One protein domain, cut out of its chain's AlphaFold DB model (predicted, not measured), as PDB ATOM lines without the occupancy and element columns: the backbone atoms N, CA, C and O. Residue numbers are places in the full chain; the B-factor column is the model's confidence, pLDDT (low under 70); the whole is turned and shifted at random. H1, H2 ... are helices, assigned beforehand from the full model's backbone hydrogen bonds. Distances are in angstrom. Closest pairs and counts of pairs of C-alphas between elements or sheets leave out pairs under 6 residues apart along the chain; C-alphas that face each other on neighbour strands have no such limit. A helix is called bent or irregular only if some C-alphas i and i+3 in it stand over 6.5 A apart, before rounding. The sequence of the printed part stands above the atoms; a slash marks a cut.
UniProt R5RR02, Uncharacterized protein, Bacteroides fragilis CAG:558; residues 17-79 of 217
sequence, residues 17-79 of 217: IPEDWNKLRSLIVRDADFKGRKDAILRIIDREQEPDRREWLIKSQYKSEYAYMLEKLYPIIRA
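This is residues 17 to 79 of the 217 residues of an uncharacterized protein of Bacteroides fragilis CAG:558 (UniProt R5RR02). Three helices of similar length, H1, H2 and H3, run back and forth as two helical hairpins that share H2, and the longest helix, H4, runs from the end of H3 back to H1, closing a small ring of four helices. H1 and H3 pack on H2 at shallow tilts, while H4 is set crosswise to H1 and meets it with residues 73 to 77 alone. The printed part has 63 residues with four named helices, H1, H2, H3 and H4 in that order, and no named strand, and its class is all helix. It is compact and rounded, with a radius of gyration of the C-alphas of 10.6 A and spans of 27 by 26 by 17 A.

H1 holds residues 21 to 30 and begins with C-alpha 21 at (11.726, 39.092, 10.094); its length is 14.2 A. H2 holds residues 38 to 47, 14.5 A long, with C-alpha 38 at (-2.106, 43.389, 11.378). H3 holds residues 51 to 61, 15.6 A long. H4 holds residues 63 to 77, 19.4 A long, and ends with C-alpha 77 at (11.582, 36.687, 1.909). H4 is irregular, but only just: C-alphas 71 and 74 are 6.6 A apart.

H1 and H2 form a helical hairpin and touch, their closest C-alphas being those of Arg 25 and Leu 42 at 6.6 A, with a shallow tilt of 25 degrees, opposite ways. H2 and H3 form the other hairpin and touch, closest at the C-alphas of Ile 45 and Arg 54, 6.3 A, with a shallow tilt of 31 degrees, opposite ways. H1 and H3 are only just apart, their closest C-alphas being 8.0 A from each other. H3 and H4 are close but not clearly touching, closest at the C-alphas of Lys 59 and Tyr 66, 5.6 A; they run opposite ways at a steep tilt of 36 degrees, only just past shallow. H4 touches H1 with residues 73 to 77 alone, closest at the C-alphas of Leu 24 and Ile 77, 6.7 A; the two are about perpendicular at 72 degrees, only just past steep. H2 and H4 are close but not clearly touching, with the C-alphas of Lys 38 and Glu 65 closest at 8.0 A. The helix packing is mostly aligned, only just, with 2 of 3 touching pairs at a shallow tilt. In H1, H2 and H3 every O i to N i+4 pair is within hydrogen-bond range; in H4, 8 of 11 are.

The two C-alphas farthest apart are those of Ile 17 and Gly 36, 28.5 A. The printed part, residues 17 to 79, has no cut. The links from H2 to H3 and from H3 to H4 are tight, the link from H1 to H2 is short, and no link is long. The mean pLDDT of the printed part is 90.0, and no printed residue is under 70.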
ATOM      1  N   ILE A  17      21.214  34.041   6.377       72.12
ATOM      2  CA  ILE A  17      20.382  34.594   7.435       72.12
ATOM      3  C   ILE A  17      19.210  33.616   7.593       72.12
ATOM      4  O   ILE A  17      18.758  33.064   6.585       72.12
ATOM      5  N   PRO A  18      18.725  33.358   8.818       73.81
ATOM      6  CA  PRO A  18      17.401  32.767   9.024       73.81
ATOM      7  C   PRO A  18      16.286  33.618   8.375       73.81
ATOM      8  O   PRO A  18      16.566  34.576   7.657       73.81
ATOM      9  N   GLU A  19      15.013  33.306   8.644       77.75
ATOM     10  CA  GLU A  19      13.878  34.097   8.138       77.75
ATOM     11  C   GLU A  19      14.082  35.610   8.402       77.75
ATOM     12  O   GLU A  19      14.283  36.035   9.547       77.75
ATOM     13  N   ASP A  20      14.046  36.433   7.347       86.25
ATOM     14  CA  ASP A  20      14.229  37.883   7.461       86.25
ATOM     15  C   ASP A  20      12.959  38.543   8.022       86.25
ATOM     16  O   ASP A  20      12.100  39.066   7.303       86.25
ATOM     17  N   TRP A  21      12.844  38.510   9.351       89.06
ATOM     18  CA  TRP A  21      11.726  39.092  10.094       89.06
ATOM     19  C   TRP A  21      11.587  40.603   9.889       89.06
ATOM     20  O   TRP A  21      10.472  41.122   9.958       89.06
ATOM     21  N   ASN A  22      12.679  41.317   9.599       88.75
ATOM     22  CA  ASN A  22      12.640  42.759   9.346       88.75
ATOM     23  C   ASN A  22      12.012  43.062   7.980       88.75
ATOM     24  O   ASN A  22      11.176  43.968   7.852       88.75
ATOM     25  N   LYS A  23      12.371  42.277   6.959       88.19
ATOM     26  CA  LYS A  23      11.761  42.350   5.627       88.19
ATOM     27  C   LYS A  23      10.301  41.912   5.675       88.19
ATOM     28  O   LYS A  23       9.455  42.644   5.165       88.19
ATOM     29  N   LEU A  24       9.973  40.820   6.374       91.12
ATOM     30  CA  LEU A  24       8.584  40.385   6.572       91.12
ATOM     31  C   LEU A  24       7.739  41.469   7.257       91.12
ATOM     32  O   LEU A  24       6.662  41.807   6.771       91.12
ATOM     33  N   ARG A  25       8.247  42.083   8.332       93.38
ATOM     34  CA  ARG A  25       7.596  43.217   9.005       93.38
ATOM     35  C   ARG A  25       7.308  44.361   8.033       93.38
ATOM     36  O   ARG A  25       6.202  44.897   8.015       93.38
ATOM     37  N   SER A  26       8.298  44.732   7.225       91.44
ATOM     38  CA  SER A  26       8.178  45.819   6.249       91.44
ATOM     39  C   SER A  26       7.142  45.510   5.165       91.44
ATOM     40  O   SER A  26       6.375  46.399   4.793       91.44
ATOM     41  N   LEU A  27       7.083  44.258   4.698       92.44
ATOM     42  CA  LEU A  27       6.065  43.789   3.756       92.44
ATOM     43  C   LEU A  27       4.668  43.886   4.371       92.44
ATOM     44  O   LEU A  27       3.805  44.525   3.780       92.44
ATOM     45  N   ILE A  28       4.471  43.371   5.590       92.19
ATOM     46  CA  ILE A  28       3.185  43.454   6.298       92.19
ATOM     47  C   ILE A  28       2.739  44.913   6.440       92.19
ATOM     48  O   ILE A  28       1.582  45.225   6.174       92.19
ATOM     49  N   VAL A  29       3.632  45.827   6.844       92.88
ATOM     50  CA  VAL A  29       3.308  47.257   7.015       92.88
ATOM     51  C   VAL A  29       2.846  47.896   5.705       92.88
ATOM     52  O   VAL A  29       1.851  48.622   5.718       92.88
ATOM     53  N   ARG A  30       3.535  47.622   4.595       92.50
ATOM     54  CA  ARG A  30       3.247  48.220   3.279       92.50
ATOM     55  C   ARG A  30       2.052  47.592   2.570       92.50
ATOM     56  O   ARG A  30       1.476  48.224   1.693       92.50
ATOM     57  N   ASP A  31       1.690  46.374   2.945       91.44
ATOM     58  CA  ASP A  31       0.581  45.646   2.352       91.44
ATOM     59  C   ASP A  31      -0.765  46.232   2.809       91.44
ATOM     60  O   ASP A  31      -1.130  46.176   3.992       91.44
ATOM     61  N   ALA A  32      -1.465  46.854   1.859       87.19
ATOM     62  CA  ALA A  32      -2.784  47.449   2.049       87.19
ATOM     63  C   ALA A  32      -3.912  46.404   1.997       87.19
ATOM     64  O   ALA A  32      -4.974  46.630   2.574       87.19
ATOM     65  N   ASP A  33      -3.666  45.257   1.358       89.25
ATOM     66  CA  ASP A  33      -4.626  44.161   1.215       89.25
ATOM     67  C   ASP A  33      -4.550  43.167   2.382       89.25
ATOM     68  O   ASP A  33      -5.367  42.246   2.476       89.25
ATOM     69  N   PHE A  34      -3.602  43.361   3.301       90.94
ATOM     70  CA  PHE A  34      -3.455  42.554   4.504       90.94
ATOM     71  C   PHE A  34      -4.666  42.716   5.435       90.94
ATOM     72  O   PHE A  34      -4.798  43.696   6.174       90.94
ATOM     73  N   LYS A  35      -5.557  41.722   5.435       88.62
ATOM     74  CA  LYS A  35      -6.773  41.715   6.263       88.62
ATOM     75  C   LYS A  35      -6.514  41.122   7.647       88.62
ATOM     76  O   LYS A  35      -5.700  40.220   7.811       88.62
ATOM     77  N   GLY A  36      -7.277  41.580   8.638       89.44
ATOM     78  CA  GLY A  36      -7.261  41.024   9.993       89.44
ATOM     79  C   GLY A  36      -6.389  41.814  10.967       89.44
ATOM     80  O   GLY A  36      -6.280  43.037  10.882       89.44
ATOM     81  N   ARG A  37      -5.804  41.126  11.954       89.88
ATOM     82  CA  ARG A  37      -5.144  41.760  13.112       89.88
ATOM     83  C   ARG A  37      -3.671  42.100  12.853       89.88
ATOM     84  O   ARG A  37      -2.787  41.702  13.613       89.88
ATOM     85  N   LYS A  38      -3.430  42.906  11.816       89.81
ATOM     86  CA  LYS A  38      -2.106  43.389  11.378       89.81
ATOM     87  C   LYS A  38      -1.248  43.943  12.523       89.81
ATOM     88  O   LYS A  38      -0.148  43.450  12.760       89.81
ATOM     89  N   ASP A  39      -1.774  44.888  13.300       90.75
ATOM     90  CA  ASP A  39      -1.026  45.517  14.400       90.75
ATOM     91  C   ASP A  39      -0.638  44.533  15.508       90.75
ATOM     92  O   ASP A  39       0.378  44.697  16.182       90.75
ATOM     93  N   ALA A  40      -1.448  43.496  15.728       91.81
ATOM     94  CA  ALA A  40      -1.159  42.501  16.749       91.81
ATOM     95  C   ALA A  40      -0.009  41.575  16.330       91.81
ATOM     96  O   ALA A  40       0.846  41.268  17.158       91.81
ATOM     97  N   ILE A  41       0.047  41.211  15.049       92.56
ATOM     98  CA  ILE A  41       1.147  40.434  14.468       92.56
ATOM     99  C   ILE A  41       2.444  41.245  14.507       92.56
ATOM    100  O   ILE A  41       3.459  40.743  14.983       92.56
ATOM    101  N   LEU A  42       2.400  42.521  14.106       93.75
ATOM    102  CA  LEU A  42       3.562  43.414  14.176       93.75
ATOM    103  C   LEU A  42       4.093  43.549  15.611       93.75
ATOM    104  O   LEU A  42       5.299  43.482  15.825       93.75
ATOM    105  N   ARG A  43       3.208  43.635  16.614       93.69
ATOM    106  CA  ARG A  43       3.620  43.638  18.029       93.69
ATOM    107  C   ARG A  43       4.321  42.354  18.464       93.69
ATOM    108  O   ARG A  43       5.197  42.436  19.319       93.69
ATOM    109  N   ILE A  44       3.934  41.189  17.943       92.50
ATOM    110  CA  ILE A  44       4.624  39.924  18.244       92.50
ATOM    111  C   ILE A  44       6.016  39.935  17.617       92.50
ATOM    112  O   ILE A  44       6.982  39.623  18.309       92.50
ATOM    113  N   ILE A  45       6.122  40.357  16.353       91.75
ATOM    114  CA  ILE A  45       7.401  40.461  15.636       91.75
ATOM    115  C   ILE A  45       8.368  41.411  16.360       91.75
ATOM    116  O   ILE A  45       9.552  41.106  16.455       91.75
ATOM    117  N   ASP A  46       7.863  42.526  16.898       90.75
ATOM    118  CA  ASP A  46       8.684  43.540  17.572       90.75
ATOM    119  C   ASP A  46       9.101  43.145  19.004       90.75
ATOM    120  O   ASP A  46      10.108  43.642  19.509       90.75
ATOM    121  N   ARG A  47       8.326  42.294  19.692       89.88
ATOM    122  CA  ARG A  47       8.536  41.976  21.119       89.88
ATOM    123  C   ARG A  47       9.236  40.651  21.370       89.88
ATOM    124  O   ARG A  47      10.027  40.562  22.306       89.88
ATOM    125  N   GLU A  48       8.887  39.618  20.617       90.44
ATOM    126  CA  GLU A  48       9.460  38.292  20.815       90.44
ATOM    127  C   GLU A  48      10.828  38.227  20.135       90.44
ATOM    128  O   GLU A  48      10.958  38.626  18.986       90.44
ATOM    129  N   GLN A  49      11.858  37.741  20.826       85.00
ATOM    130  CA  GLN A  49      13.221  37.710  20.289       85.00
ATOM    131  C   GLN A  49      13.501  36.408  19.539       85.00
ATOM    132  O   GLN A  49      14.220  36.436  18.543       85.00
ATOM    133  N   GLU A  50      12.882  35.303  19.948       88.56
ATOM    134  CA  GLU A  50      13.151  33.975  19.399       88.56
ATOM    135  C   GLU A  50      12.326  33.698  18.120       88.56
ATOM    136  O   GLU A  50      11.095  33.671  18.194       88.56
ATOM    137  N   PRO A  51      12.959  33.487  16.944       86.38
ATOM    138  CA  PRO A  51      12.276  33.320  15.652       86.38
ATOM    139  C   PRO A  51      11.202  32.230  15.624       86.38
ATOM    140  O   PRO A  51      10.067  32.488  15.220       86.38
ATOM    141  N   ASP A  52      11.529  31.036  16.111       87.06
ATOM    142  CA  ASP A  52      10.613  29.892  16.087       87.06
ATOM    143  C   ASP A  52       9.401  30.144  16.991       87.06
ATOM    144  O   ASP A  52       8.257  29.820  16.655       87.06
ATOM    145  N   ARG A  53       9.632  30.820  18.123       89.69
ATOM    146  CA  ARG A  53       8.577  31.234  19.046       89.69
ATOM    147  C   ARG A  53       7.686  32.322  18.443       89.69
ATOM    148  O   ARG A  53       6.467  32.245  18.618       89.69
ATOM    149  N   ARG A  54       8.250  33.292  17.703       92.62
ATOM    150  CA  ARG A  54       7.471  34.295  16.941       92.62
ATOM    151  C   ARG A  54       6.519  33.595  15.989       92.62
ATOM    152  O   ARG A  54       5.314  33.850  16.023       92.62
ATOM    153  N   GLU A  55       7.060  32.700  15.165       90.69
ATOM    154  CA  GLU A  55       6.282  32.001  14.152       90.69
ATOM    155  C   GLU A  55       5.177  31.159  14.791       90.69
ATOM    156  O   GLU A  55       4.017  31.237  14.381       90.69
ATOM    157  N   TRP A  56       5.502  30.419  15.851       93.06
ATOM    158  CA  TRP A  56       4.528  29.610  16.570       93.06
ATOM    159  C   TRP A  56       3.394  30.441  17.186       93.06
ATOM    160  O   TRP A  56       2.229  30.046  17.085       93.06
ATOM    161  N   LEU A  57       3.699  31.593  17.797       93.81
ATOM    162  CA  LEU A  57       2.691  32.487  18.379       93.81
ATOM    163  C   LEU A  57       1.734  33.012  17.308       93.81
ATOM    164  O   LEU A  57       0.515  32.967  17.490       93.81
ATOM    165  N   ILE A  58       2.280  33.458  16.175       93.44
ATOM    166  CA  ILE A  58       1.496  33.967  15.049       93.44
ATOM    167  C   ILE A  58       0.631  32.846  14.461       93.44
ATOM    168  O   ILE A  58      -0.579  33.012  14.321       93.44
ATOM    169  N   LYS A  59       1.220  31.677  14.196       93.81
ATOM    170  CA  LYS A  59       0.524  30.507  13.649       93.81
ATOM    171  C   LYS A  59      -0.594  30.008  14.564       93.81
ATOM    172  O   LYS A  59      -1.652  29.604  14.086       93.81
ATOM    173  N   SER A  60      -0.377  30.038  15.877       92.88
ATOM    174  CA  SER A  60      -1.351  29.566  16.865       92.88
ATOM    175  C   SER A  60      -2.509  30.547  17.060       92.88
ATOM    176  O   SER A  60      -3.663  30.119  17.129       92.88
ATOM    177  N   GLN A  61      -2.220  31.851  17.140       92.81
ATOM    178  CA  GLN A  61      -3.198  32.884  17.510       92.81
ATOM    179  C   GLN A  61      -3.877  33.565  16.307       92.81
ATOM    180  O   GLN A  61      -5.006  34.044  16.436       92.81
ATOM    181  N   TYR A  62      -3.224  33.586  15.141       94.69
ATOM    182  CA  TYR A  62      -3.636  34.326  13.940       94.69
ATOM    183  C   TYR A  62      -3.572  33.439  12.689       94.69
ATOM    184  O   TYR A  62      -2.872  33.731  11.724       94.69
ATOM    185  N   LYS A  63      -4.294  32.312  12.715       93.69
ATOM    186  CA  LYS A  63      -4.238  31.267  11.672       93.69
ATOM    187  C   LYS A  63      -4.534  31.780  10.256       93.69
ATOM    188  O   LYS A  63      -3.852  31.378   9.319       93.69
ATOM    189  N   SER A  64      -5.540  32.640  10.099       92.81
ATOM    190  CA  SER A  64      -5.944  33.210   8.804       92.81
ATOM    191  C   SER A  64      -4.873  34.123   8.217       92.81
ATOM    192  O   SER A  64      -4.502  33.993   7.054       92.81
ATOM    193  N   GLU A  65      -4.345  35.023   9.038       93.38
ATOM    194  CA  GLU A  65      -3.304  35.964   8.652       93.38
ATOM    195  C   GLU A  65      -1.979  35.237   8.403       93.38
ATOM    196  O   GLU A  65      -1.263  35.559   7.459       93.38
ATOM    197  N   TYR A  66      -1.675  34.207   9.197       94.56
ATOM    198  CA  TYR A  66      -0.526  33.335   8.970       94.56
ATOM    199  C   TYR A  66      -0.623  32.600   7.631       94.56
ATOM    200  O   TYR A  66       0.354  32.573   6.891       94.56
ATOM    201  N   ALA A  67      -1.795  32.060   7.277       94.81
ATOM    202  CA  ALA A  67      -2.000  31.423   5.976       94.81
ATOM    203  C   ALA A  67      -1.775  32.408   4.814       94.81
ATOM    204  O   ALA A  67      -1.098  32.065   3.847       94.81
ATOM    205  N   TYR A  68      -2.261  33.646   4.943       95.00
ATOM    206  CA  TYR A  68      -2.007  34.705   3.964       95.00
ATOM    207  C   TYR A  68      -0.511  35.026   3.835       95.00
ATOM    208  O   TYR A  68       0.021  35.070   2.726       95.00
ATOM    209  N   MET A  69       0.188  35.210   4.960       93.00
ATOM    210  CA  MET A  69       1.630  35.465   4.960       93.00
ATOM    211  C   MET A  69       2.397  34.321   4.307       93.00
ATOM    212  O   MET A  69       3.263  34.579   3.476       93.00
ATOM    213  N   LEU A  70       2.054  33.078   4.646       92.81
ATOM    214  CA  LEU A  70       2.682  31.883   4.093       92.81
ATOM    215  C   LEU A  70       2.525  31.807   2.568       92.81
ATOM    216  O   LEU A  70       3.457  31.408   1.876       92.81
ATOM    217  N   GLU A  71       1.365  32.205   2.043       93.19
ATOM    218  CA  GLU A  71       1.080  32.175   0.608       93.19
ATOM    219  C   GLU A  71       1.702  33.361  -0.148       93.19
ATOM    220  O   GLU A  71       2.234  33.180  -1.243       93.19
ATOM    221  N   LYS A  72       1.619  34.579   0.401       92.88
ATOM    222  CA  LYS A  72       1.941  35.816  -0.332       92.88
ATOM    223  C   LYS A  72       3.277  36.445   0.046       92.88
ATOM    224  O   LYS A  72       3.960  36.965  -0.830       92.88
ATOM    225  N   LEU A  73       3.656  36.419   1.324       91.50
ATOM    226  CA  LEU A  73       4.808  37.181   1.829       91.50
ATOM    227  C   LEU A  73       6.055  36.312   2.036       91.50
ATOM    228  O   LEU A  73       7.161  36.735   1.704       91.50
ATOM    229  N   TYR A  74       5.889  35.086   2.531       89.69
ATOM    230  CA  TYR A  74       6.989  34.146   2.769       89.69
ATOM    231  C   TYR A  74       7.797  33.808   1.498       89.69
ATOM    232  O   TYR A  74       9.025  33.759   1.576       89.69
ATOM    233  N   PRO A  75       7.187  33.643   0.305       89.31
ATOM    234  CA  PRO A  75       7.958  33.447  -0.924       89.31
ATOM    235  C   PRO A  75       8.894  34.619  -1.263       89.31
ATOM    236  O   PRO A  75       9.958  34.400  -1.829       89.31
ATOM    237  N   ILE A  76       8.533  35.852  -0.891       86.38
ATOM    238  CA  ILE A  76       9.317  37.064  -1.189       86.38
ATOM    239  C   ILE A  76      10.559  37.158  -0.289       86.38
ATOM    240  O   ILE A  76      11.602  37.664  -0.708       86.38
ATOM    241  N   ILE A  77      10.458  36.688   0.957       86.06
ATOM    242  CA  ILE A  77      11.582  36.687   1.909       86.06
ATOM    243  C   ILE A  77      12.488  35.462   1.747       86.06
ATOM    244  O   ILE A  77      13.657  35.530   2.112       86.06
ATOM    245  N   ARG A  78      11.996  34.372   1.138       82.31
ATOM    246  CA  ARG A  78      12.800  33.208   0.726       82.31
ATOM    247  C   ARG A  78      13.522  33.478  -0.593       82.31
ATOM    248  O   ARG A  78      13.326  32.786  -1.588       82.31
ATOM    249  N   ALA A  79      14.351  34.512  -0.582       76.44
ATOM    250  CA  ALA A  79      15.109  34.970  -1.734       76.44
ATOM    251  C   ALA A  79      16.615  34.949  -1.448       76.44
ATOM    252  O   ALA A  79      17.052  34.960  -0.298       76.44
TER     253      ALA A  79